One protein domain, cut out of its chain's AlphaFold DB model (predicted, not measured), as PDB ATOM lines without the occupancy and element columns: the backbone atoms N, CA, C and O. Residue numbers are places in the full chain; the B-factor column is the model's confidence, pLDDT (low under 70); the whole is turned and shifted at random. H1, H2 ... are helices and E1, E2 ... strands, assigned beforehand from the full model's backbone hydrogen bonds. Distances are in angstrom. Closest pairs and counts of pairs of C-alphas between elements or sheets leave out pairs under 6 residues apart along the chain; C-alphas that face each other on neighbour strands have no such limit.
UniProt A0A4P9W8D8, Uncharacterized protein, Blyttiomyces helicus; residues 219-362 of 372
ATOM      1  N   ASP A 219     -50.597  -3.192 -54.456       49.16
ATOM      2  CA  ASP A 219     -50.651  -4.388 -53.623       49.16
ATOM      3  C   ASP A 219     -49.282  -4.821 -53.094       49.16
ATOM      4  O   ASP A 219     -49.205  -5.250 -51.946       49.16
ATOM      5  N   ASP A 220     -48.194  -4.670 -53.852       48.78
ATOM      6  CA  ASP A 220     -46.834  -4.954 -53.370       48.78
ATOM      7  C   ASP A 220     -46.412  -3.946 -52.306       48.78
ATOM      8  O   ASP A 220     -45.920  -4.329 -51.245       48.78
ATOM      9  N   ILE A 221     -46.684  -2.660 -52.550       53.03
ATOM     10  CA  ILE A 221     -46.497  -1.588 -51.571       53.03
ATOM     11  C   ILE A 221     -47.349  -1.899 -50.339       53.03
ATOM     12  O   ILE A 221     -46.818  -1.973 -49.234       53.03
ATOM     13  N   ALA A 222     -48.642  -2.183 -50.507       53.62
ATOM     14  CA  ALA A 222     -49.521  -2.562 -49.406       53.62
ATOM     15  C   ALA A 222     -49.086  -3.857 -48.705       53.62
ATOM     16  O   ALA A 222     -49.366  -4.022 -47.526       53.62
ATOM     17  N   THR A 223     -48.409  -4.787 -49.374       56.84
ATOM     18  CA  THR A 223     -47.917  -6.044 -48.786       56.84
ATOM     19  C   THR A 223     -46.638  -5.824 -47.994       56.84
ATOM     20  O   THR A 223     -46.563  -6.278 -46.854       56.84
ATOM     21  N   ILE A 224     -45.687  -5.054 -48.532       56.88
ATOM     22  CA  ILE A 224     -44.518  -4.555 -47.795       56.88
ATOM     23  C   ILE A 224     -45.002  -3.813 -46.548       56.88
ATOM     24  O   ILE A 224     -44.570  -4.117 -45.437       56.88
ATOM     25  N   TRP A 225     -45.975  -2.916 -46.707       60.81
ATOM     26  CA  TRP A 225     -46.553  -2.178 -45.592       60.81
ATOM     27  C   TRP A 225     -47.336  -3.060 -44.638       60.81
ATOM     28  O   TRP A 225     -47.180  -2.860 -43.451       60.81
ATOM     29  N   ARG A 226     -48.127  -4.045 -45.082       59.34
ATOM     30  CA  ARG A 226     -48.813  -5.006 -44.193       59.34
ATOM     31  C   ARG A 226     -47.817  -5.841 -43.389       59.34
ATOM     32  O   ARG A 226     -48.073  -6.092 -42.216       59.34
ATOM     33  N   GLY A 227     -46.685  -6.205 -43.991       53.69
ATOM     34  CA  GLY A 227     -45.555  -6.818 -43.292       53.69
ATOM     35  C   GLY A 227     -44.992  -5.895 -42.209       53.69
ATOM     36  O   GLY A 227     -44.867  -6.306 -41.062       53.69
ATOM     37  N   LEU A 228     -44.768  -4.616 -42.535       54.50
ATOM     38  CA  LEU A 228     -44.340  -3.589 -41.570       54.50
ATOM     39  C   LEU A 228     -45.405  -3.280 -40.500       54.50
ATOM     40  O   LEU A 228     -45.067  -2.998 -39.353       54.50
ATOM     41  N   ARG A 229     -46.692  -3.365 -40.858       59.84
ATOM     42  CA  ARG A 229     -47.871  -3.099 -40.017       59.84
ATOM     43  C   ARG A 229     -47.989  -4.085 -38.866       59.84
ATOM     44  O   ARG A 229     -48.556  -3.744 -37.839       59.84
ATOM     45  N   LYS A 230     -47.495  -5.311 -39.054       51.19
ATOM     46  CA  LYS A 230     -47.600  -6.368 -38.046       51.19
ATOM     47  C   LYS A 230     -46.468  -6.322 -37.017       51.19
ATOM     48  O   LYS A 230     -46.672  -6.794 -35.907       51.19
ATOM     49  N   GLU A 231     -45.312  -5.756 -37.373       48.88
ATOM     50  CA  GLU A 231     -44.110  -5.790 -36.523       48.88
ATOM     51  C   GLU A 231     -43.620  -4.419 -36.025       48.88
ATOM     52  O   GLU A 231     -42.968  -4.375 -34.987       48.88
ATOM     53  N   ILE A 232     -43.882  -3.308 -36.730       50.97
ATOM     54  CA  ILE A 232     -43.131  -2.048 -36.510       50.97
ATOM     55  C   ILE A 232     -44.031  -0.825 -36.300       50.97
ATOM     56  O   ILE A 232     -43.676   0.085 -35.553       50.97
ATOM     57  N   LEU A 233     -45.187  -0.773 -36.956       56.81
ATOM     58  CA  LEU A 233     -46.037   0.414 -36.952       56.81
ATOM     59  C   LEU A 233     -47.219   0.176 -36.015       56.81
ATOM     60  O   LEU A 233     -48.142  -0.549 -36.375       56.81
ATOM     61  N   SER A 234     -47.211   0.789 -34.831       58.88
ATOM     62  CA  SER A 234     -48.389   0.899 -33.960       58.88
ATOM     63  C   SER A 234     -49.477   1.715 -34.672       58.88
ATOM     64  O   SER A 234     -49.624   2.909 -34.431       58.88
ATOM     65  N   THR A 235     -50.174   1.107 -35.632       62.06
ATOM     66  CA  THR A 235     -51.154   1.807 -36.466       62.06
ATOM     67  C   THR A 235     -52.471   1.977 -35.732       62.06
ATOM     68  O   THR A 235     -53.008   1.006 -35.200       62.06
ATOM     69  N   ASP A 236     -53.027   3.183 -35.793       70.94
ATOM     70  CA  ASP A 236     -54.399   3.457 -35.386       70.94
ATOM     71  C   ASP A 236     -55.344   2.935 -36.477       70.94
ATOM     72  O   ASP A 236     -55.257   3.336 -37.646       70.94
ATOM     73  N   SER A 237     -56.232   2.007 -36.109       76.38
ATOM     74  CA  SER A 237     -57.222   1.419 -37.017       76.38
ATOM     75  C   SER A 237     -58.237   2.436 -37.540       76.38
ATOM     76  O   SER A 237     -58.898   2.160 -38.538       76.38
ATOM     77  N   ASN A 238     -58.351   3.598 -36.894       79.75
ATOM     78  CA  ASN A 238     -59.249   4.678 -37.294       79.75
ATOM     79  C   ASN A 238     -58.635   5.617 -38.347       79.75
ATOM     80  O   ASN A 238     -59.337   6.471 -38.883       79.75
ATOM     81  N   LEU A 239     -57.340   5.480 -38.648       69.62
ATOM     82  CA  LEU A 239     -56.629   6.322 -39.611       69.62
ATOM     83  C   LEU A 239     -56.402   5.596 -40.943       69.62
ATOM     84  O   LEU A 239     -56.160   4.385 -40.988       69.62
ATOM     85  N   SER A 240     -56.395   6.351 -42.046       73.44
ATOM     86  CA  SER A 240     -55.988   5.827 -43.356       73.44
ATOM     87  C   SER A 240     -54.526   5.351 -43.332       73.44
ATOM     88  O   SER A 240     -53.749   5.682 -42.428       73.44
ATOM     89  N   GLY A 241     -54.116   4.559 -44.330       60.62
ATOM     90  CA  GLY A 241     -52.716   4.133 -44.452       60.62
ATOM     91  C   GLY A 241     -51.771   5.332 -44.572       60.62
ATOM     92  O   GLY A 241     -50.757   5.397 -43.885       60.62
ATOM     93  N   GLU A 242     -52.157   6.323 -45.371       57.44
ATOM     94  CA  GLU A 242     -51.430   7.575 -45.577       57.44
ATOM     95  C   GLU A 242     -51.349   8.416 -44.299       57.44
ATOM     96  O   GLU A 242     -50.303   8.996 -44.023       57.44
ATOM     97  N   GLN A 243     -52.416   8.462 -43.497       62.78
ATOM     98  CA  GLN A 243     -52.436   9.188 -42.222       62.78
ATOM     99  C   GLN A 243     -51.568   8.510 -41.160       62.78
ATOM    100  O   GLN A 243     -50.807   9.184 -40.470       62.78
ATOM    101  N   ASN A 244     -51.619   7.180 -41.064       67.19
ATOM    102  CA  ASN A 244     -50.715   6.415 -40.204       67.19
ATOM    103  C   ASN A 244     -49.246   6.635 -40.605       67.19
ATOM    104  O   ASN A 244     -48.395   6.840 -39.741       67.19
ATOM    105  N   ILE A 245     -48.957   6.658 -41.911       66.56
ATOM    106  CA  ILE A 245     -47.629   6.971 -42.451       66.56
ATOM    107  C   ILE A 245     -47.226   8.401 -42.087       66.56
ATOM    108  O   ILE A 245     -46.150   8.604 -41.534       66.56
ATOM    109  N   HIS A 246     -48.085   9.386 -42.347       67.94
ATOM    110  CA  HIS A 246     -47.818  10.782 -42.018       67.94
ATOM    111  C   HIS A 246     -47.529  10.955 -40.524       67.94
ATOM    112  O   HIS A 246     -46.555  11.611 -40.168       67.94
ATOM    113  N   ASN A 247     -48.322  10.335 -39.649       68.56
ATOM    114  CA  ASN A 247     -48.150  10.438 -38.202       68.56
ATOM    115  C   ASN A 247     -46.863   9.756 -37.724       68.56
ATOM    116  O   ASN A 247     -46.122  10.349 -36.944       68.56
ATOM    117  N   PHE A 248     -46.555   8.562 -38.238       71.62
ATOM    118  CA  PHE A 248     -45.301   7.865 -37.949       71.62
ATOM    119  C   PHE A 248     -44.081   8.693 -38.375       71.62
ATOM    120  O   PHE A 248     -43.163   8.920 -37.587       71.62
ATOM    121  N   LEU A 249     -44.095   9.193 -39.613       66.50
ATOM    122  CA  LEU A 249     -43.015  10.008 -40.164       66.50
ATOM    123  C   LEU A 249     -42.865  11.335 -39.420       66.50
ATOM    124  O   LEU A 249     -41.747  11.737 -39.114       66.50
ATOM    125  N   THR A 250     -43.980  11.992 -39.091       67.31
ATOM    126  CA  THR A 250     -43.986  13.250 -38.334       67.31
ATOM    127  C   THR A 250     -43.412  13.039 -36.936       67.31
ATOM    128  O   THR A 250     -42.560  13.813 -36.517       67.31
ATOM    129  N   GLY A 251     -43.805  11.965 -36.241       67.06
ATOM    130  CA  GLY A 251     -43.257  11.624 -34.928       67.06
ATOM    131  C   GLY A 251     -41.755  11.321 -34.957       67.06
ATOM    132  O   GLY A 251     -41.044  11.663 -34.019       67.06
ATOM    133  N   MET A 252     -41.248  10.727 -36.041       62.75
ATOM    134  CA  MET A 252     -39.808  10.504 -36.212       62.75
ATOM    135  C   MET A 252     -39.031  11.779 -36.562       62.75
ATOM    136  O   MET A 252     -37.911  11.963 -36.088       62.75
ATOM    137  N   LEU A 253     -39.602  12.653 -37.393       62.28
ATOM    138  CA  LEU A 253     -38.962  13.895 -37.832       62.28
ATOM    139  C   LEU A 253     -38.834  14.932 -36.707       62.28
ATOM    140  O   LEU A 253     -37.893  15.717 -36.710       62.28
ATOM    141  N   THR A 254     -39.739  14.937 -35.727       55.97
ATOM    142  CA  THR A 254     -39.700  15.889 -34.604       55.97
ATOM    143  C   THR A 254     -38.698  15.514 -33.509       55.97
ATOM    144  O   THR A 254     -38.477  16.303 -32.592       55.97
ATOM    145  N   ALA A 255     -38.084  14.326 -33.580       53.94
ATOM    146  CA  ALA A 255     -37.498  13.701 -32.403       53.94
ATOM    147  C   ALA A 255     -35.995  13.915 -32.172       53.94
ATOM    148  O   ALA A 255     -35.591  13.576 -31.069       53.94
ATOM    149  N   THR A 256     -35.164  14.401 -33.117       51.22
ATOM    150  CA  THR A 256     -33.734  14.808 -32.876       51.22
ATOM    151  C   THR A 256     -32.862  15.002 -34.131       51.22
ATOM    152  O   THR A 256     -31.707  15.403 -34.001       51.22
ATOM    153  N   SER A 257     -33.353  14.723 -35.342       61.69
ATOM    154  CA  SER A 257     -32.563  14.823 -36.580       61.69
ATOM    155  C   SER A 257     -33.266  15.704 -37.605       61.69
ATOM    156  O   SER A 257     -34.439  15.491 -37.892       61.69
ATOM    157  N   ASP A 258     -32.520  16.613 -38.238       72.19
ATOM    158  CA  ASP A 258     -33.008  17.457 -39.341       72.19
ATOM    159  C   ASP A 258     -33.436  16.647 -40.581       72.19
ATOM    160  O   ASP A 258     -33.966  17.207 -41.546       72.19
ATOM    161  N   ARG A 259     -33.158  15.334 -40.608       77.31
ATOM    162  CA  ARG A 259     -33.483  14.436 -41.722       77.31
ATOM    163  C   ARG A 259     -33.982  13.074 -41.255       77.31
ATOM    164  O   ARG A 259     -33.457  12.487 -40.308       77.31
ATOM    165  N   PHE A 260     -34.951  12.552 -41.997       84.12
ATOM    166  CA  PHE A 260     -35.452  11.188 -41.890       84.12
ATOM    167  C   PHE A 260     -34.540  10.230 -42.663       84.12
ATOM    168  O   PHE A 260     -34.241  10.477 -43.830       84.12
ATOM    169  N   GLU A 261     -34.123   9.137 -42.025       88.81
ATOM    170  CA  GLU A 261     -33.362   8.031 -42.619       88.81
ATOM    171  C   GLU A 261     -33.871   6.709 -42.029       88.81
ATOM    172  O   GLU A 261     -33.846   6.519 -40.813       88.81
ATOM    173  N   LEU A 262     -34.306   5.778 -42.874       88.56
ATOM    174  CA  LEU A 262     -34.827   4.473 -42.474       88.56
ATOM    175  C   LEU A 262     -34.350   3.391 -43.447       88.56
ATOM    176  O   LEU A 262     -34.557   3.492 -44.653       88.56
ATOM    177  N   GLY A 263     -33.736   2.336 -42.912       92.38
ATOM    178  CA  GLY A 263     -33.376   1.136 -43.665       92.38
ATOM    179  C   GLY A 263     -34.222  -0.055 -43.230       92.38
ATOM    180  O   GLY A 263     -34.272  -0.378 -42.046       92.38
ATOM    181  N   ILE A 264     -34.868  -0.716 -44.185       90.56
ATOM    182  CA  ILE A 264     -35.746  -1.864 -43.957       90.56
ATOM    183  C   ILE A 264     -35.153  -3.082 -44.662       90.56
ATOM    184  O   ILE A 264     -34.935  -3.066 -45.872       90.56
ATOM    185  N   ALA A 265     -34.923  -4.154 -43.907       93.25
ATOM    186  CA  ALA A 265     -34.521  -5.452 -44.438       93.25
ATOM    187  C   ALA A 265     -35.091  -6.562 -43.546       93.25
ATOM    188  O   ALA A 265     -34.621  -6.755 -42.417       93.25
ATOM    189  N   SER A 266     -36.106  -7.268 -44.050       89.69
ATOM    190  CA  SER A 266     -36.716  -8.416 -43.369       89.69
ATOM    191  C   SER A 266     -35.749  -9.610 -43.310       89.69
ATOM    192  O   SER A 266     -34.782  -9.645 -44.075       89.69
ATOM    193  N   PRO A 267     -35.978 -10.614 -42.444       94.12
ATOM    194  CA  PRO A 267     -35.100 -11.784 -42.380       94.12
ATOM    195  C   PRO A 267     -34.897 -12.489 -43.740       94.12
ATOM    196  O   PRO A 267     -33.738 -12.695 -44.103       94.12
ATOM    197  N   PRO A 268     -35.939 -12.739 -44.569       93.94
ATOM    198  CA  PRO A 268     -35.747 -13.294 -45.913       93.94
ATOM    199  C   PRO A 268     -34.928 -12.393 -46.847       93.94
ATOM    200  O   PRO A 268     -34.132 -12.881 -47.645       93.94
ATOM    201  N   MET A 269     -35.086 -11.068 -46.743       95.88
ATOM    202  CA  MET A 269     -34.293 -10.109 -47.522       95.88
ATOM    203  C   MET A 269     -32.812 -10.156 -47.127       95.88
ATOM    204  O   MET A 269     -31.943 -10.104 -47.995       95.88
ATOM    205  N   ARG A 270     -32.514 -10.308 -45.829       96.06
ATOM    206  CA  ARG A 270     -31.142 -10.463 -45.319       96.06
ATOM    207  C   ARG A 270     -30.512 -11.781 -45.757       96.06
ATOM    208  O   ARG A 270     -29.352 -11.799 -46.159       96.06
ATOM    209  N   GLU A 271     -31.272 -12.871 -45.720       95.81
ATOM    210  CA  GLU A 271     -30.818 -14.171 -46.217       95.81
ATOM    211  C   GLU A 271     -30.522 -14.115 -47.724       95.81
ATOM    212  O   GLU A 271     -29.457 -14.551 -48.169       95.81
ATOM    213  N   ALA A 272     -31.419 -13.503 -48.502       96.56
ATOM    214  CA  ALA A 272     -31.215 -13.269 -49.926       96.56
ATOM    215  C   ALA A 272     -29.996 -12.370 -50.200       96.56
ATOM    216  O   ALA A 272     -29.241 -12.651 -51.134       96.56
ATOM    217  N   ALA A 273     -29.751 -11.342 -49.378       97.06
ATOM    218  CA  ALA A 273     -28.555 -10.504 -49.479       97.06
ATOM    219  C   ALA A 273     -27.288 -11.364 -49.379       97.06
ATOM    220  O   ALA A 273     -26.457 -11.370 -50.291       97.06
ATOM    221  N   TRP A 274     -27.174 -12.164 -48.319       97.56
ATOM    222  CA  TRP A 274     -26.040 -13.066 -48.128       97.56
ATOM    223  C   TRP A 274     -25.872 -14.045 -49.286       97.56
ATOM    224  O   TRP A 274     -24.775 -14.182 -49.823       97.56
ATOM    225  N   ARG A 275     -26.960 -14.691 -49.709       97.31
ATOM    226  CA  ARG A 275     -26.915 -15.730 -50.740       97.31
ATOM    227  C   ARG A 275     -26.520 -15.197 -52.119       97.31
ATOM    228  O   ARG A 275     -25.784 -15.863 -52.848       97.31
ATOM    229  N   TYR A 276     -27.026 -14.027 -52.501       97.12
ATOM    230  CA  TYR A 276     -26.929 -13.557 -53.885       97.12
ATOM    231  C   TYR A 276     -25.973 -12.384 -54.096       97.12
ATOM    232  O   TYR A 276     -25.588 -12.150 -55.239       97.12
ATOM    233  N   SER A 277     -25.564 -11.669 -53.043       94.94
ATOM    234  CA  SER A 277     -24.741 -10.456 -53.186       94.94
ATOM    235  C   SER A 277     -23.411 -10.432 -52.446       94.94
ATOM    236  O   SER A 277     -22.594  -9.564 -52.742       94.94
ATOM    237  N   HIS A 278     -23.137 -11.371 -51.540       95.19
ATOM    238  CA  HIS A 278     -21.799 -11.473 -50.958       95.19
ATOM    239  C   HIS A 278     -20.757 -11.729 -52.069       95.19
ATOM    240  O   HIS A 278     -20.935 -12.635 -52.887       95.19
ATOM    241  N   GLY A 279     -19.728 -10.878 -52.159       92.94
ATOM    242  CA  GLY A 279     -18.726 -10.901 -53.233       92.94
ATOM    243  C   GLY A 279     -19.252 -10.536 -54.632       92.94
ATOM    244  O   GLY A 279     -18.507 -10.608 -55.613       92.94
ATOM    245  N   LYS A 280     -20.526 -10.147 -54.755       93.94
ATOM    246  CA  LYS A 280     -21.243  -9.926 -56.022       93.94
ATOM    247  C   LYS A 280     -21.858  -8.527 -56.078       93.94
ATOM    248  O   LYS A 280     -21.805  -7.761 -55.119       93.94
ATOM    249  N   LEU A 281     -22.417  -8.186 -57.237       92.12
ATOM    250  CA  LEU A 281     -23.010  -6.878 -57.497       92.12
ATOM    251  C   LEU A 281     -24.386  -6.732 -56.830       92.12
ATOM    252  O   LEU A 281     -25.252  -7.589 -57.008       92.12
ATOM    253  N   ILE A 282     -24.603  -5.621 -56.129       93.50
ATOM    254  CA  ILE A 282     -25.931  -5.116 -55.773       93.50
ATOM    255  C   ILE A 282     -26.296  -3.962 -56.697       93.50
ATOM    256  O   ILE A 282     -25.452  -3.132 -57.038       93.50
ATOM    257  N   LEU A 283     -27.563  -3.914 -57.080       92.19
ATOM    258  CA  LEU A 283     -28.147  -2.849 -57.877       92.19
ATOM    259  C   LEU A 283     -28.980  -1.968 -56.957       92.19
ATOM    260  O   LEU A 283     -29.780  -2.476 -56.179       92.19
ATOM    261  N   MET A 284     -28.820  -0.659 -57.042       90.62
ATOM    262  CA  MET A 284     -29.711   0.273 -56.357       90.62
ATOM    263  C   MET A 284     -30.542   1.021 -57.384       90.62
ATOM    264  O   MET A 284     -29.974   1.656 -58.272       90.62
ATOM    265  N   ASP A 285     -31.863   0.933 -57.249       84.00
ATOM    266  CA  ASP A 285     -32.821   1.647 -58.090       84.00
ATOM    267  C   ASP A 285     -33.564   2.695 -57.254       84.00
ATOM    268  O   ASP A 285     -34.127   2.400 -56.193       84.00
ATOM    269  N   GLY A 286     -33.519   3.942 -57.717       78.00
ATOM    270  CA  GLY A 286     -34.213   5.067 -57.106       78.00
ATOM    271  C   GLY A 286     -35.618   5.177 -57.659       78.00
ATOM    272  O   GLY A 286     -35.818   5.640 -58.779       78.00
ATOM    273  N   THR A 287     -36.607   4.807 -56.850       63.44
ATOM    274  CA  THR A 287     -38.012   5.019 -57.196       63.44
ATOM    275  C   THR A 287     -38.472   6.384 -56.684       63.44
ATOM    276  O   THR A 287     -38.181   6.780 -55.554       63.44
ATOM    277  N   PHE A 288     -39.139   7.143 -57.558       56.47
ATOM    278  CA  PHE A 288     -39.507   8.535 -57.301       56.47
ATOM    279  C   PHE A 288     -40.383   8.703 -56.060       56.47
ATOM    280  O   PHE A 288     -41.166   7.825 -55.708       56.47
ATOM    281  N   GLY A 289     -40.197   9.860 -55.417       53.81
ATOM    282  CA  GLY A 289     -40.633  10.145 -54.059       53.81
ATOM    283  C   GLY A 289     -42.081   9.773 -53.766       53.81
ATOM    284  O   GLY A 289     -42.993  10.035 -54.550       53.81
ATOM    285  N   VAL A 290     -42.271   9.168 -52.601       46.44
ATOM    286  CA  VAL A 290     -43.584   8.810 -52.081       46.44
ATOM    287  C   VAL A 290     -43.984   9.934 -51.126       46.44
ATOM    288  O   VAL A 290     -43.259  10.173 -50.167       46.44
ATOM    289  N   CYS A 291     -45.135  10.577 -51.365       47.00
ATOM    290  CA  CYS A 291     -45.781  11.602 -50.515       47.00
ATOM    291  C   CYS A 291     -45.445  13.090 -50.797       47.00
ATOM    292  O   CYS A 291     -44.458  13.451 -51.431       47.00
ATOM    293  N   LEU A 292     -46.336  13.956 -50.291       45.69
ATOM    294  CA  LEU A 292     -46.269  15.424 -50.221       45.69
ATOM    295  C   LEU A 292     -45.027  15.939 -49.469       45.69
ATOM    296  O   LEU A 292     -44.588  17.068 -49.683       45.69
ATOM    297  N   GLN A 293     -44.453  15.112 -48.595       55.06
ATOM    298  CA  GLN A 293     -43.161  15.344 -47.958       55.06
ATOM    299  C   GLN A 293     -42.088  14.622 -48.777       55.06
ATOM    300  O   GLN A 293     -42.294  13.486 -49.187       55.06
ATOM    301  N   LYS A 294     -40.958  15.290 -49.040       69.56
ATOM    302  CA  LYS A 294     -39.874  14.872 -49.954       69.56
ATOM    303  C   LYS A 294     -39.116  13.622 -49.473       69.56
ATOM    304  O   LYS A 294     -37.916  13.698 -49.209       69.56
ATOM    305  N   ILE A 295     -39.803  12.492 -49.335       77.25
ATOM    306  CA  ILE A 295     -39.238  11.200 -48.958       77.25
ATOM    307  C   ILE A 295     -38.936  10.425 -50.231       77.25
ATOM    308  O   ILE A 295     -39.798  10.211 -51.081       77.25
ATOM    309  N   LEU A 296     -37.681  10.024 -50.358       82.69
ATOM    310  CA  LEU A 296     -37.160   9.216 -51.445       82.69
ATOM    311  C   LEU A 296     -37.131   7.752 -51.006       82.69
ATOM    312  O   LEU A 296     -36.799   7.470 -49.856       82.69
ATOM    313  N   LEU A 297     -37.467   6.843 -51.923       86.31
ATOM    314  CA  LEU A 297     -37.372   5.399 -51.731       86.31
ATOM    315  C   LEU A 297     -36.335   4.832 -52.703       86.31
ATOM    316  O   LEU A 297     -36.506   4.894 -53.920       86.31
ATOM    317  N   LEU A 298     -35.289   4.230 -52.155       89.06
ATOM    318  CA  LEU A 298     -34.299   3.473 -52.907       89.06
ATOM    319  C   LEU A 298     -34.454   1.986 -52.584       89.06
ATOM    320  O   LEU A 298     -34.507   1.593 -51.418       89.06
ATOM    321  N   ILE A 299     -34.517   1.159 -53.619       90.69
ATOM    322  CA  ILE A 299     -34.619  -0.293 -53.497       90.69
ATOM    323  C   ILE A 299     -33.246  -0.884 -53.798       90.69
ATOM    324  O   ILE A 299     -32.680  -0.642 -54.863       90.69
ATOM    325  N   VAL A 300     -32.713  -1.678 -52.868       94.00
ATOM    326  CA  VAL A 300     -31.504  -2.474 -53.094       94.00
ATOM    327  C   VAL A 300     -31.931  -3.831 -53.633       94.00
ATOM    328  O   VAL A 300     -32.657  -4.569 -52.968       94.00
ATOM    329  N   LEU A 301     -31.486  -4.152 -54.840       94.56
ATOM    330  CA  LEU A 301     -31.794  -5.361 -55.588       94.56
ATOM    331  C   LEU A 301     -30.538  -6.224 -55.756       94.56
ATOM    332  O   LEU A 301     -29.426  -5.726 -55.928       94.56
ATOM    333  N   VAL A 302     -30.734  -7.537 -55.776       94.69
ATOM    334  CA  VAL A 302     -29.721  -8.534 -56.155       94.69
ATOM    335  C   VAL A 302     -30.248  -9.370 -57.307       94.69
ATOM    336  O   VAL A 302     -31.455  -9.559 -57.423       94.69
ATOM    337  N   ILE A 303     -29.365  -9.891 -58.153       92.31
ATOM    338  CA  ILE A 303     -29.757 -10.799 -59.233       92.31
ATOM    339  C   ILE A 303     -29.531 -12.239 -58.766       92.31
ATOM    340  O   ILE A 303     -28.419 -12.604 -58.389       92.31
ATOM    341  N   ASN A 304     -30.586 -13.053 -58.765       93.50
ATOM    342  CA  ASN A 304     -30.480 -14.471 -58.412       93.50
ATOM    343  C   ASN A 304     -29.981 -15.334 -59.585       93.50
ATOM    344  O   ASN A 304     -29.770 -14.849 -60.696       93.50
ATOM    345  N   GLU A 305     -29.856 -16.646 -59.371       94.62
ATOM    346  CA  GLU A 305     -29.368 -17.589 -60.389       94.62
ATOM    347  C   GLU A 305     -30.320 -17.733 -61.595       94.62
ATOM    348  O   GLU A 305     -29.940 -18.282 -62.623       94.62
ATOM    349  N   LYS A 306     -31.559 -17.236 -61.486       93.81
ATOM    350  CA  LYS A 306     -32.568 -17.213 -62.560       93.81
ATOM    351  C   LYS A 306     -32.652 -15.850 -63.262       93.81
ATOM    352  O   LYS A 306     -33.651 -15.591 -63.930       93.81
ATOM    353  N   TYR A 307     -31.658 -14.979 -63.076       90.31
ATOM    354  CA  TYR A 307     -31.615 -13.616 -63.622       90.31
ATOM    355  C   TYR A 307     -32.800 -12.732 -63.205       90.31
ATOM    356  O   TYR A 307     -33.189 -11.810 -63.920       90.31
ATOM    357  N   LYS A 308     -33.387 -12.995 -62.032       90.44
ATOM    358  CA  LYS A 308     -34.453 -12.168 -61.460       90.44
ATOM    359  C   LYS A 308     -33.888 -11.252 -60.383       90.44
ATOM    360  O   LYS A 308     -33.154 -11.707 -59.506       90.44
ATOM    361  N   GLY A 309     -34.280  -9.981 -60.436       89.38
ATOM    362  CA  GLY A 309     -34.064  -9.022 -59.356       89.38
ATOM    363  C   GLY A 309     -34.865  -9.401 -58.108       89.38
ATOM    364  O   GLY A 309     -36.068  -9.640 -58.191       89.38
ATOM    365  N   ILE A 310     -34.194  -9.471 -56.962       90.31
ATOM    366  CA  ILE A 310     -34.785  -9.710 -55.644       90.31
ATOM    367  C   ILE A 310     -34.475  -8.498 -54.758       90.31
ATOM    368  O   ILE A 310     -33.300  -8.158 -54.614       90.31
ATOM    369  N   PRO A 311     -35.474  -7.852 -54.138       94.00
ATOM    370  CA  PRO A 311     -35.226  -6.792 -53.167       94.00
ATOM    371  C   PRO A 311     -34.605  -7.358 -51.888       94.00
ATOM    372  O   PRO A 311     -35.109  -8.320 -51.310       94.00
ATOM    373  N   VAL A 312     -33.520  -6.739 -51.432       95.88
ATOM    374  CA  VAL A 312     -32.770  -7.128 -50.224       95.88
ATOM    375  C   VAL A 312     -32.669  -6.013 -49.183       95.88
ATOM    376  O   VAL A 312     -32.362  -6.281 -48.021       95.88
ATOM    377  N   ALA A 313     -32.979  -4.773 -49.566       95.81
ATOM    378  CA  ALA A 313     -33.224  -3.669 -48.644       95.81
ATOM    379  C   ALA A 313     -34.119  -2.602 -49.284       95.81
ATOM    380  O   ALA A 313     -34.145  -2.452 -50.507       95.81
ATOM    381  N   LEU A 314     -34.815  -1.836 -48.448       92.56
ATOM    382  CA  LEU A 314     -35.497  -0.598 -48.819       92.56
ATOM    383  C   LEU A 314     -34.921   0.533 -47.974       92.56
ATOM    384  O   LEU A 314     -34.867   0.429 -46.749       92.56
ATOM    385  N   PHE A 315     -34.504   1.612 -48.617       92.06
ATOM    386  CA  PHE A 315     -33.967   2.801 -47.971       92.06
ATOM    387  C   PHE A 315     -34.923   3.963 -48.199       92.06
ATOM    388  O   PHE A 315     -35.144   4.371 -49.336       92.06
ATOM    389  N   LEU A 316     -35.488   4.492 -47.117       88.94
ATOM    390  CA  LEU A 316     -36.324   5.681 -47.140       88.94
ATOM    391  C   LEU A 316     -35.572   6.830 -46.484       88.94
ATOM    392  O   LEU A 316     -35.061   6.682 -45.376       88.94
ATOM    393  N   PHE A 317     -35.505   7.980 -47.142       87.19
ATOM    394  CA  PHE A 317     -34.870   9.151 -46.550       87.19
ATOM    395  C   PHE A 317     -35.455  10.454 -47.078       87.19
ATOM    396  O   PHE A 317     -35.924  10.525 -48.214       87.19
ATOM    397  N   SER A 318     -35.446  11.498 -46.255       84.06
ATOM    398  CA  SER A 318     -35.873  12.830 -46.678       84.06
ATOM    399  C   SER A 318     -34.753  13.559 -47.419       84.06
ATOM    400  O   SER A 318     -33.588  13.501 -47.016       84.06
ATOM    401  N   ALA A 319     -35.112  14.319 -48.451       78.62
ATOM    402  CA  ALA A 319     -34.187  15.241 -49.102       78.62
ATOM    403  C   ALA A 319     -33.623  16.287 -48.106       78.62
ATOM    404  O   ALA A 319     -34.277  16.602 -47.108       78.62
ATOM    405  N   PRO A 320     -32.439  16.868 -48.384       73.56
ATOM    406  CA  PRO A 320     -31.897  17.984 -47.619       73.56
ATOM    407  C   PRO A 320     -32.904  19.120 -47.383       73.56
ATOM    408  O   PRO A 320     -33.638  19.475 -48.319       73.56
ATOM    409  N   PRO A 321     -32.896  19.761 -46.195       66.31
ATOM    410  CA  PRO A 321     -33.586  21.032 -46.026       66.31
ATOM    411  C   PRO A 321     -33.047  22.032 -47.063       66.31
ATOM    412  O   PRO A 321     -31.862  22.023 -47.390       66.31
ATOM    413  N   ASN A 322     -33.935  22.861 -47.616       67.75
ATOM    414  CA  ASN A 322     -33.677  23.834 -48.694       67.75
ATOM    415  C   ASN A 322     -33.500  23.274 -50.112       67.75
ATOM    416  O   ASN A 322     -33.307  24.053 -51.048       67.75
ATOM    417  N   ASN A 323     -33.629  21.963 -50.328       66.12
ATOM    418  CA  ASN A 323     -33.563  21.448 -51.687       66.12
ATOM    419  C   ASN A 323     -34.816  21.842 -52.486       66.12
ATOM    420  O   ASN A 323     -35.927  21.433 -52.139       66.12
ATOM    421  N   ARG A 324     -34.667  22.642 -53.549       57.16
ATOM    422  CA  ARG A 324     -35.804  23.150 -54.342       57.16
ATOM    423  C   ARG A 324     -36.499  22.051 -55.150       57.16
ATOM    424  O   ARG A 324     -37.694  22.169 -55.400       57.16
ATOM    425  N   GLN A 325     -35.797  20.967 -55.488       57.19
ATOM    426  CA  GLN A 325     -36.342  19.846 -56.257       57.19
ATOM    427  C   GLN A 325     -35.914  18.499 -55.668       57.19
ATOM    428  O   GLN A 325     -34.774  18.313 -55.261       57.19
ATOM    429  N   THR A 326     -36.829  17.531 -55.655       52.59
ATOM    430  CA  THR A 326     -36.614  16.188 -55.087       52.59
ATOM    431  C   THR A 326     -35.519  15.404 -55.821       52.59
ATOM    432  O   THR A 326     -34.819  14.606 -55.204       52.59
ATOM    433  N   PHE A 327     -35.332  15.667 -57.121       53.81
ATOM    434  CA  PHE A 327     -34.348  14.992 -57.977       53.81
ATOM    435  C   PHE A 327     -32.891  15.320 -57.611       53.81
ATOM    436  O   PHE A 327     -32.029  14.462 -57.751       53.81
ATOM    437  N   GLY A 328     -32.618  16.514 -57.071       54.00
ATOM    438  CA  GLY A 328     -31.292  16.890 -56.558       54.00
ATOM    439  C   GLY A 328     -31.035  16.417 -55.124       54.00
ATOM    440  O   GLY A 328     -30.115  16.896 -54.474       54.00
ATOM    441  N   GLY A 329     -31.919  15.584 -54.561       59.53
ATOM    442  CA  GLY A 329     -31.898  15.179 -53.148       59.53
ATOM    443  C   GLY A 329     -31.069  13.941 -52.845       59.53
ATOM    444  O   GLY A 329     -30.995  13.555 -51.678       59.53
ATOM    445  N   TYR A 330     -30.462  13.329 -53.864       68.62
ATOM    446  CA  TYR A 330     -29.550  12.204 -53.699       68.62
ATOM    447  C   TYR A 330     -28.244  12.683 -53.071       68.62
ATOM    448  O   TYR A 330     -27.280  13.033 -53.743       68.62
ATOM    449  N   ASP A 331     -28.233  12.709 -51.747       78.62
ATOM    450  CA  ASP A 331     -27.033  12.934 -50.966       78.62
ATOM    451  C   ASP A 331     -26.252  11.615 -50.897       78.62
ATOM    452  O   ASP A 331     -26.662  10.665 -50.221       78.62
ATOM    453  N   ALA A 332     -25.129  11.540 -51.618       83.06
ATOM    454  CA  ALA A 332     -24.266  10.361 -51.621       83.06
ATOM    455  C   ALA A 332     -23.827   9.964 -50.199       83.06
ATOM    456  O   ALA A 332     -23.678   8.776 -49.914       83.06
ATOM    457  N   ALA A 333     -23.699  10.931 -49.280       86.75
ATOM    458  CA  ALA A 333     -23.366  10.647 -47.891       86.75
ATOM    459  C   ALA A 333     -24.514   9.936 -47.159       86.75
ATOM    460  O   ALA A 333     -24.251   9.030 -46.369       86.75
ATOM    461  N   ILE A 334     -25.780  10.279 -47.440       86.88
ATOM    462  CA  ILE A 334     -26.939   9.556 -46.882       86.88
ATOM    463  C   ILE A 334     -26.935   8.109 -47.372       86.88
ATOM    464  O   ILE A 334     -27.045   7.184 -46.565       86.88
ATOM    465  N   LEU A 335     -26.777   7.906 -48.682       89.06
ATOM    466  CA  LEU A 335     -26.769   6.565 -49.269       89.06
ATOM    467  C   LEU A 335     -25.640   5.708 -48.692       89.06
ATOM    468  O   LEU A 335     -25.878   4.569 -48.291       89.06
ATOM    469  N   LEU A 336     -24.435   6.271 -48.575       91.19
ATOM    470  CA  LEU A 336     -23.298   5.592 -47.963       91.19
ATOM    471  C   LEU A 336     -23.576   5.226 -46.499       91.19
ATOM    472  O   LEU A 336     -23.320   4.093 -46.097       91.19
ATOM    473  N   ARG A 337     -24.150   6.139 -45.702       92.56
ATOM    474  CA  ARG A 337     -24.526   5.850 -44.307       92.56
ATOM    475  C   ARG A 337     -25.550   4.721 -44.208       92.56
ATOM    476  O   ARG A 337     -25.377   3.830 -43.375       92.56
ATOM    477  N   LEU A 338     -26.593   4.740 -45.038       93.44
ATOM    478  CA  LEU A 338     -27.623   3.697 -45.060       93.44
ATOM    479  C   LEU A 338     -27.039   2.341 -45.472       93.44
ATOM    480  O   LEU A 338     -27.306   1.341 -44.808       93.44
ATOM    481  N   LEU A 339     -26.168   2.315 -46.485       94.06
ATOM    482  CA  LEU A 339     -25.454   1.110 -46.906       94.06
ATOM    483  C   LEU A 339     -24.543   0.554 -45.811       94.06
ATOM    484  O   LEU A 339     -24.557  -0.649 -45.571       94.06
ATOM    485  N   LEU A 340     -23.780   1.405 -45.121       93.88
ATOM    486  CA  LEU A 340     -22.902   0.981 -44.027       93.88
ATOM    487  C   LEU A 340     -23.703   0.412 -42.852       93.88
ATOM    488  O   LEU A 340     -23.352  -0.646 -42.331       93.88
ATOM    489  N   LYS A 341     -24.808   1.067 -42.468       94.75
ATOM    490  CA  LYS A 341     -25.719   0.566 -41.425       94.75
ATOM    491  C   LYS A 341     -26.349  -0.770 -41.823       94.75
ATOM    492  O   LYS A 341     -26.389  -1.690 -41.012       94.75
ATOM    493  N   TRP A 342     -26.802  -0.900 -43.070       95.44
ATOM    494  CA  TRP A 342     -27.365  -2.146 -43.587       95.44
ATOM    495  C   TRP A 342     -26.328  -3.276 -43.635       95.44
ATOM    496  O   TRP A 342     -26.601  -4.368 -43.141       95.44
ATOM    497  N   LYS A 343     -25.110  -3.001 -44.124       95.31
ATOM    498  CA  LYS A 343     -23.971  -3.935 -44.107       95.31
ATOM    499  C   LYS A 343     -23.661  -4.407 -42.686       95.31
ATOM    500  O   LYS A 343     -23.513  -5.603 -42.462       95.31
ATOM    501  N   ALA A 344     -23.606  -3.488 -41.721       94.12
ATOM    502  CA  ALA A 344     -23.380  -3.827 -40.317       94.12
ATOM    503  C   ALA A 344     -24.508  -4.703 -39.745       94.12
ATOM    504  O   ALA A 344     -24.233  -5.671 -39.040       94.12
ATOM    505  N   ALA A 345     -25.767  -4.417 -40.096       93.50
ATOM    506  CA  ALA A 345     -26.930  -5.194 -39.661       93.50
ATOM    507  C   ALA A 345     -26.989  -6.616 -40.254       93.50
ATOM    508  O   ALA A 345     -27.651  -7.485 -39.684       93.50
ATOM    509  N   LEU A 346     -26.314  -6.867 -41.382       95.25
ATOM    510  CA  LEU A 346     -26.144  -8.210 -41.945       95.25
ATOM    511  C   LEU A 346     -25.102  -9.044 -41.188       95.25
ATOM    512  O   LEU A 346     -25.152 -10.270 -41.261       95.25
ATOM    513  N   GLY A 347     -24.213  -8.392 -40.435       94.50
ATOM    514  CA  GLY A 347     -23.267  -9.032 -39.529       94.50
ATOM    515  C   GLY A 347     -22.207  -9.876 -40.237       94.50
ATOM    516  O   GLY A 347     -21.693  -9.511 -41.299       94.50
ATOM    517  N   LYS A 348     -21.863 -10.998 -39.603       96.50
ATOM    518  CA  LYS A 348     -20.973 -12.022 -40.149       96.50
ATOM    519  C   LYS A 348     -21.747 -13.310 -40.383       96.50
ATOM    520  O   LYS A 348     -22.643 -13.634 -39.604       96.50
ATOM    521  N   LYS A 349     -21.353 -14.061 -41.403       94.69
ATOM    522  CA  LYS A 349     -21.836 -15.414 -41.664       94.69
ATOM    523  C   LYS A 349     -20.619 -16.306 -41.856       94.69
ATOM    524  O   LYS A 349     -19.713 -15.932 -42.587       94.69
ATOM    525  N   ASP A 350     -20.565 -17.414 -41.125       94.62
ATOM    526  CA  ASP A 350     -19.453 -18.372 -41.184       94.62
ATOM    527  C   ASP A 350     -18.068 -17.728 -40.934       94.62
ATOM    528  O   ASP A 350     -17.059 -18.102 -41.516       94.62
ATOM    529  N   GLY A 351     -18.021 -16.718 -40.053       95.00
ATOM    530  CA  GLY A 351     -16.804 -15.961 -39.723       95.00
ATOM    531  C   GLY A 351     -16.457 -14.834 -40.703       95.00
ATOM    532  O   GLY A 351     -15.717 -13.916 -40.335       95.00
ATOM    533  N   GLU A 352     -17.054 -14.832 -41.894       95.00
ATOM    534  CA  GLU A 352     -16.822 -13.840 -42.941       95.00
ATOM    535  C   GLU A 352     -17.729 -12.614 -42.786       95.00
ATOM    536  O   GLU A 352     -18.890 -12.705 -42.379       95.00
ATOM    537  N   GLY A 353     -17.197 -11.431 -43.101       94.19
ATOM    538  CA  GLY A 353     -17.972 -10.189 -43.144       94.19
ATOM    539  C   GLY A 353     -18.689 -10.018 -44.482       94.19
ATOM    540  O   GLY A 353     -18.169 -10.401 -45.520       94.19
ATOM    541  N   PHE A 354     -19.873  -9.403 -44.494       96.12
ATOM    542  CA  PHE A 354     -20.609  -9.172 -45.741       96.12
ATOM    543  C   PHE A 354     -19.887  -8.164 -46.660       96.12
ATOM    544  O   PHE A 354     -19.711  -7.011 -46.270       96.12
ATOM    545  N   THR A 355     -19.490  -8.555 -47.878       94.69
ATOM    546  CA  THR A 355     -18.684  -7.737 -48.819       94.69
ATOM    547  C   THR A 355     -19.352  -7.589 -50.200       94.69
ATOM    548  O   THR A 355     -18.909  -8.177 -51.188       94.69
ATOM    549  N   PRO A 356     -20.450  -6.818 -50.316       93.50
ATOM    550  CA  PRO A 356     -21.103  -6.584 -51.601       93.50
ATOM    551  C   PRO A 356     -20.320  -5.573 -52.450       93.50
ATOM    552  O   PRO A 356     -19.701  -4.646 -51.923       93.50
ATOM    553  N   LYS A 357     -20.425  -5.692 -53.776       91.12
ATOM    554  CA  LYS A 357     -19.994  -4.665 -54.737       91.12
ATOM    555  C   LYS A 357     -21.198  -3.813 -55.106       91.12
ATOM    556  O   LYS A 357     -22.212  -4.346 -55.538       91.12
ATOM    557  N   VAL A 358     -21.120  -2.500 -54.927       87.06
ATOM    558  CA  VAL A 358     -22.290  -1.622 -55.071       87.06
ATOM    559  C   VAL A 358     -22.312  -0.963 -56.441       87.06
ATOM    560  O   VAL A 358     -21.345  -0.310 -56.824       87.06
ATOM    561  N   TRP A 359     -23.433  -1.087 -57.156       83.19
ATOM    562  CA  TRP A 359     -23.688  -0.334 -58.377       83.19
ATOM    563  C   TRP A 359     -25.005   0.426 -58.275       83.19
ATOM    564  O   TRP A 359     -26.076  -0.145 -58.063       83.19
ATOM    565  N   LEU A 360     -24.915   1.746 -58.400       77.88
ATOM    566  CA  LEU A 360     -26.076   2.620 -58.411       77.88
ATOM    567  C   LEU A 360     -26.537   2.798 -59.860       77.88
ATOM    568  O   LEU A 360     -25.843   3.420 -60.665       77.88
ATOM    569  N   LEU A 361     -27.709   2.254 -60.187       65.62
ATOM    570  CA  LEU A 361     -28.367   2.498 -61.465       65.62
ATOM    571  C   LEU A 361     -29.105   3.827 -61.353       65.62
ATOM    572  O   LEU A 361     -30.286   3.884 -61.018       65.62
ATOM    573  N   GLN A 362     -28.391   4.920 -61.606       59.25
ATOM    574  CA  GLN A 362     -29.018   6.228 -61.648       59.25
ATOM    575  C   GLN A 362     -29.456   6.546 -63.075       59.25
ATOM    576  O   GLN A 362     -28.645   6.894 -63.930       59.25
TER     577      GLN A 362
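This is residues 219 to 362 of the 372 residues of an uncharacterized protein of Blyttiomyces helicus (UniProt A0A4P9W8D8). A strongly twisted, curled sheet of five strands has H5 and H3 packed on one face, H3 over the part where E4 bends. H1 and H2 lie loosely off the other side of the sheet without packing on it, and little H4 grazes the sheet. The 144 printed residues hold five named helices and five named strands in the order H1 H2 E1 H3 E2 E3 E4 H4 H5 E5, a mixed class; the mixed sheet runs E1 E4 E3 E2 E5. The whole is compact, with a radius of gyration of the C-alphas of 15.9 A and spans of 43 by 35 by 28 A.

Find C-alpha 219 at (-50.651, -4.388, -53.623); from there H1 runs 18.4 A to residue 231. H2, residues 241 to 253, covers 18.1 A. Next come E1, residues 261 to 264, and H3, residues 267 to 277, 15.0 A long. Then read E2, residues 281 to 290, 26.4 A; E3, residues 295 to 303, 26.1 A; and E4, residues 309 to 318, 25.3 A, which bends by 65 degrees at residue 312. After H4, residues 326 to 329, H5 runs 21.0 A from residue 332 to 346. E5, residues 357 to 361, ends at C-alpha 361, (-28.367, 2.498, -61.465).

Start with E2, E3 and E4, a meander, each strand the antiparallel neighbour of the one before; N 285 and O 299 are 3.0 A apart, N 298 and O 315 2.8 A. E1, an edge strand, is antiparallel to E4, with N 262 and O 316 at 2.8 A. E5, the other edge, is parallel to E2, with N 284 and O 359 at 3.0 A. E4, H4 H5 and E5 form a split strand-helix-strand unit, two strands of one sheet that follow each other among the strands, joined through helices, with E3 and E2 between them in the sheet; its crossover is right-handed. H3 and H5 are on one face of the sheet, making two layers. H3 is over E4 and E3 at a height of 8.3 A; its closest C-alphas to E4 are Met 269 and Val 312, 4.3 A. For H5 and E1 they are Leu 338 and Gly 263, 6.4 A. H1 and H2 are near each other, with 6 pairs of C-alphas within 10 A; neither is on the sheet, H2 only just, with 4 such pairs. Every O i to N i+4 pair is within hydrogen-bond range in H2, H3 and H5, and 8 of 9 in H1; H4 is too short for one.

The C-alphas farthest apart, Asn 238 and Gly 351, are 47.3 A apart. The printed part has no cut, and no link is long. Mean pLDDT of the printed part is 78.2; look for values under 70 at, among others, residues 219 to 235 and 321 to 330.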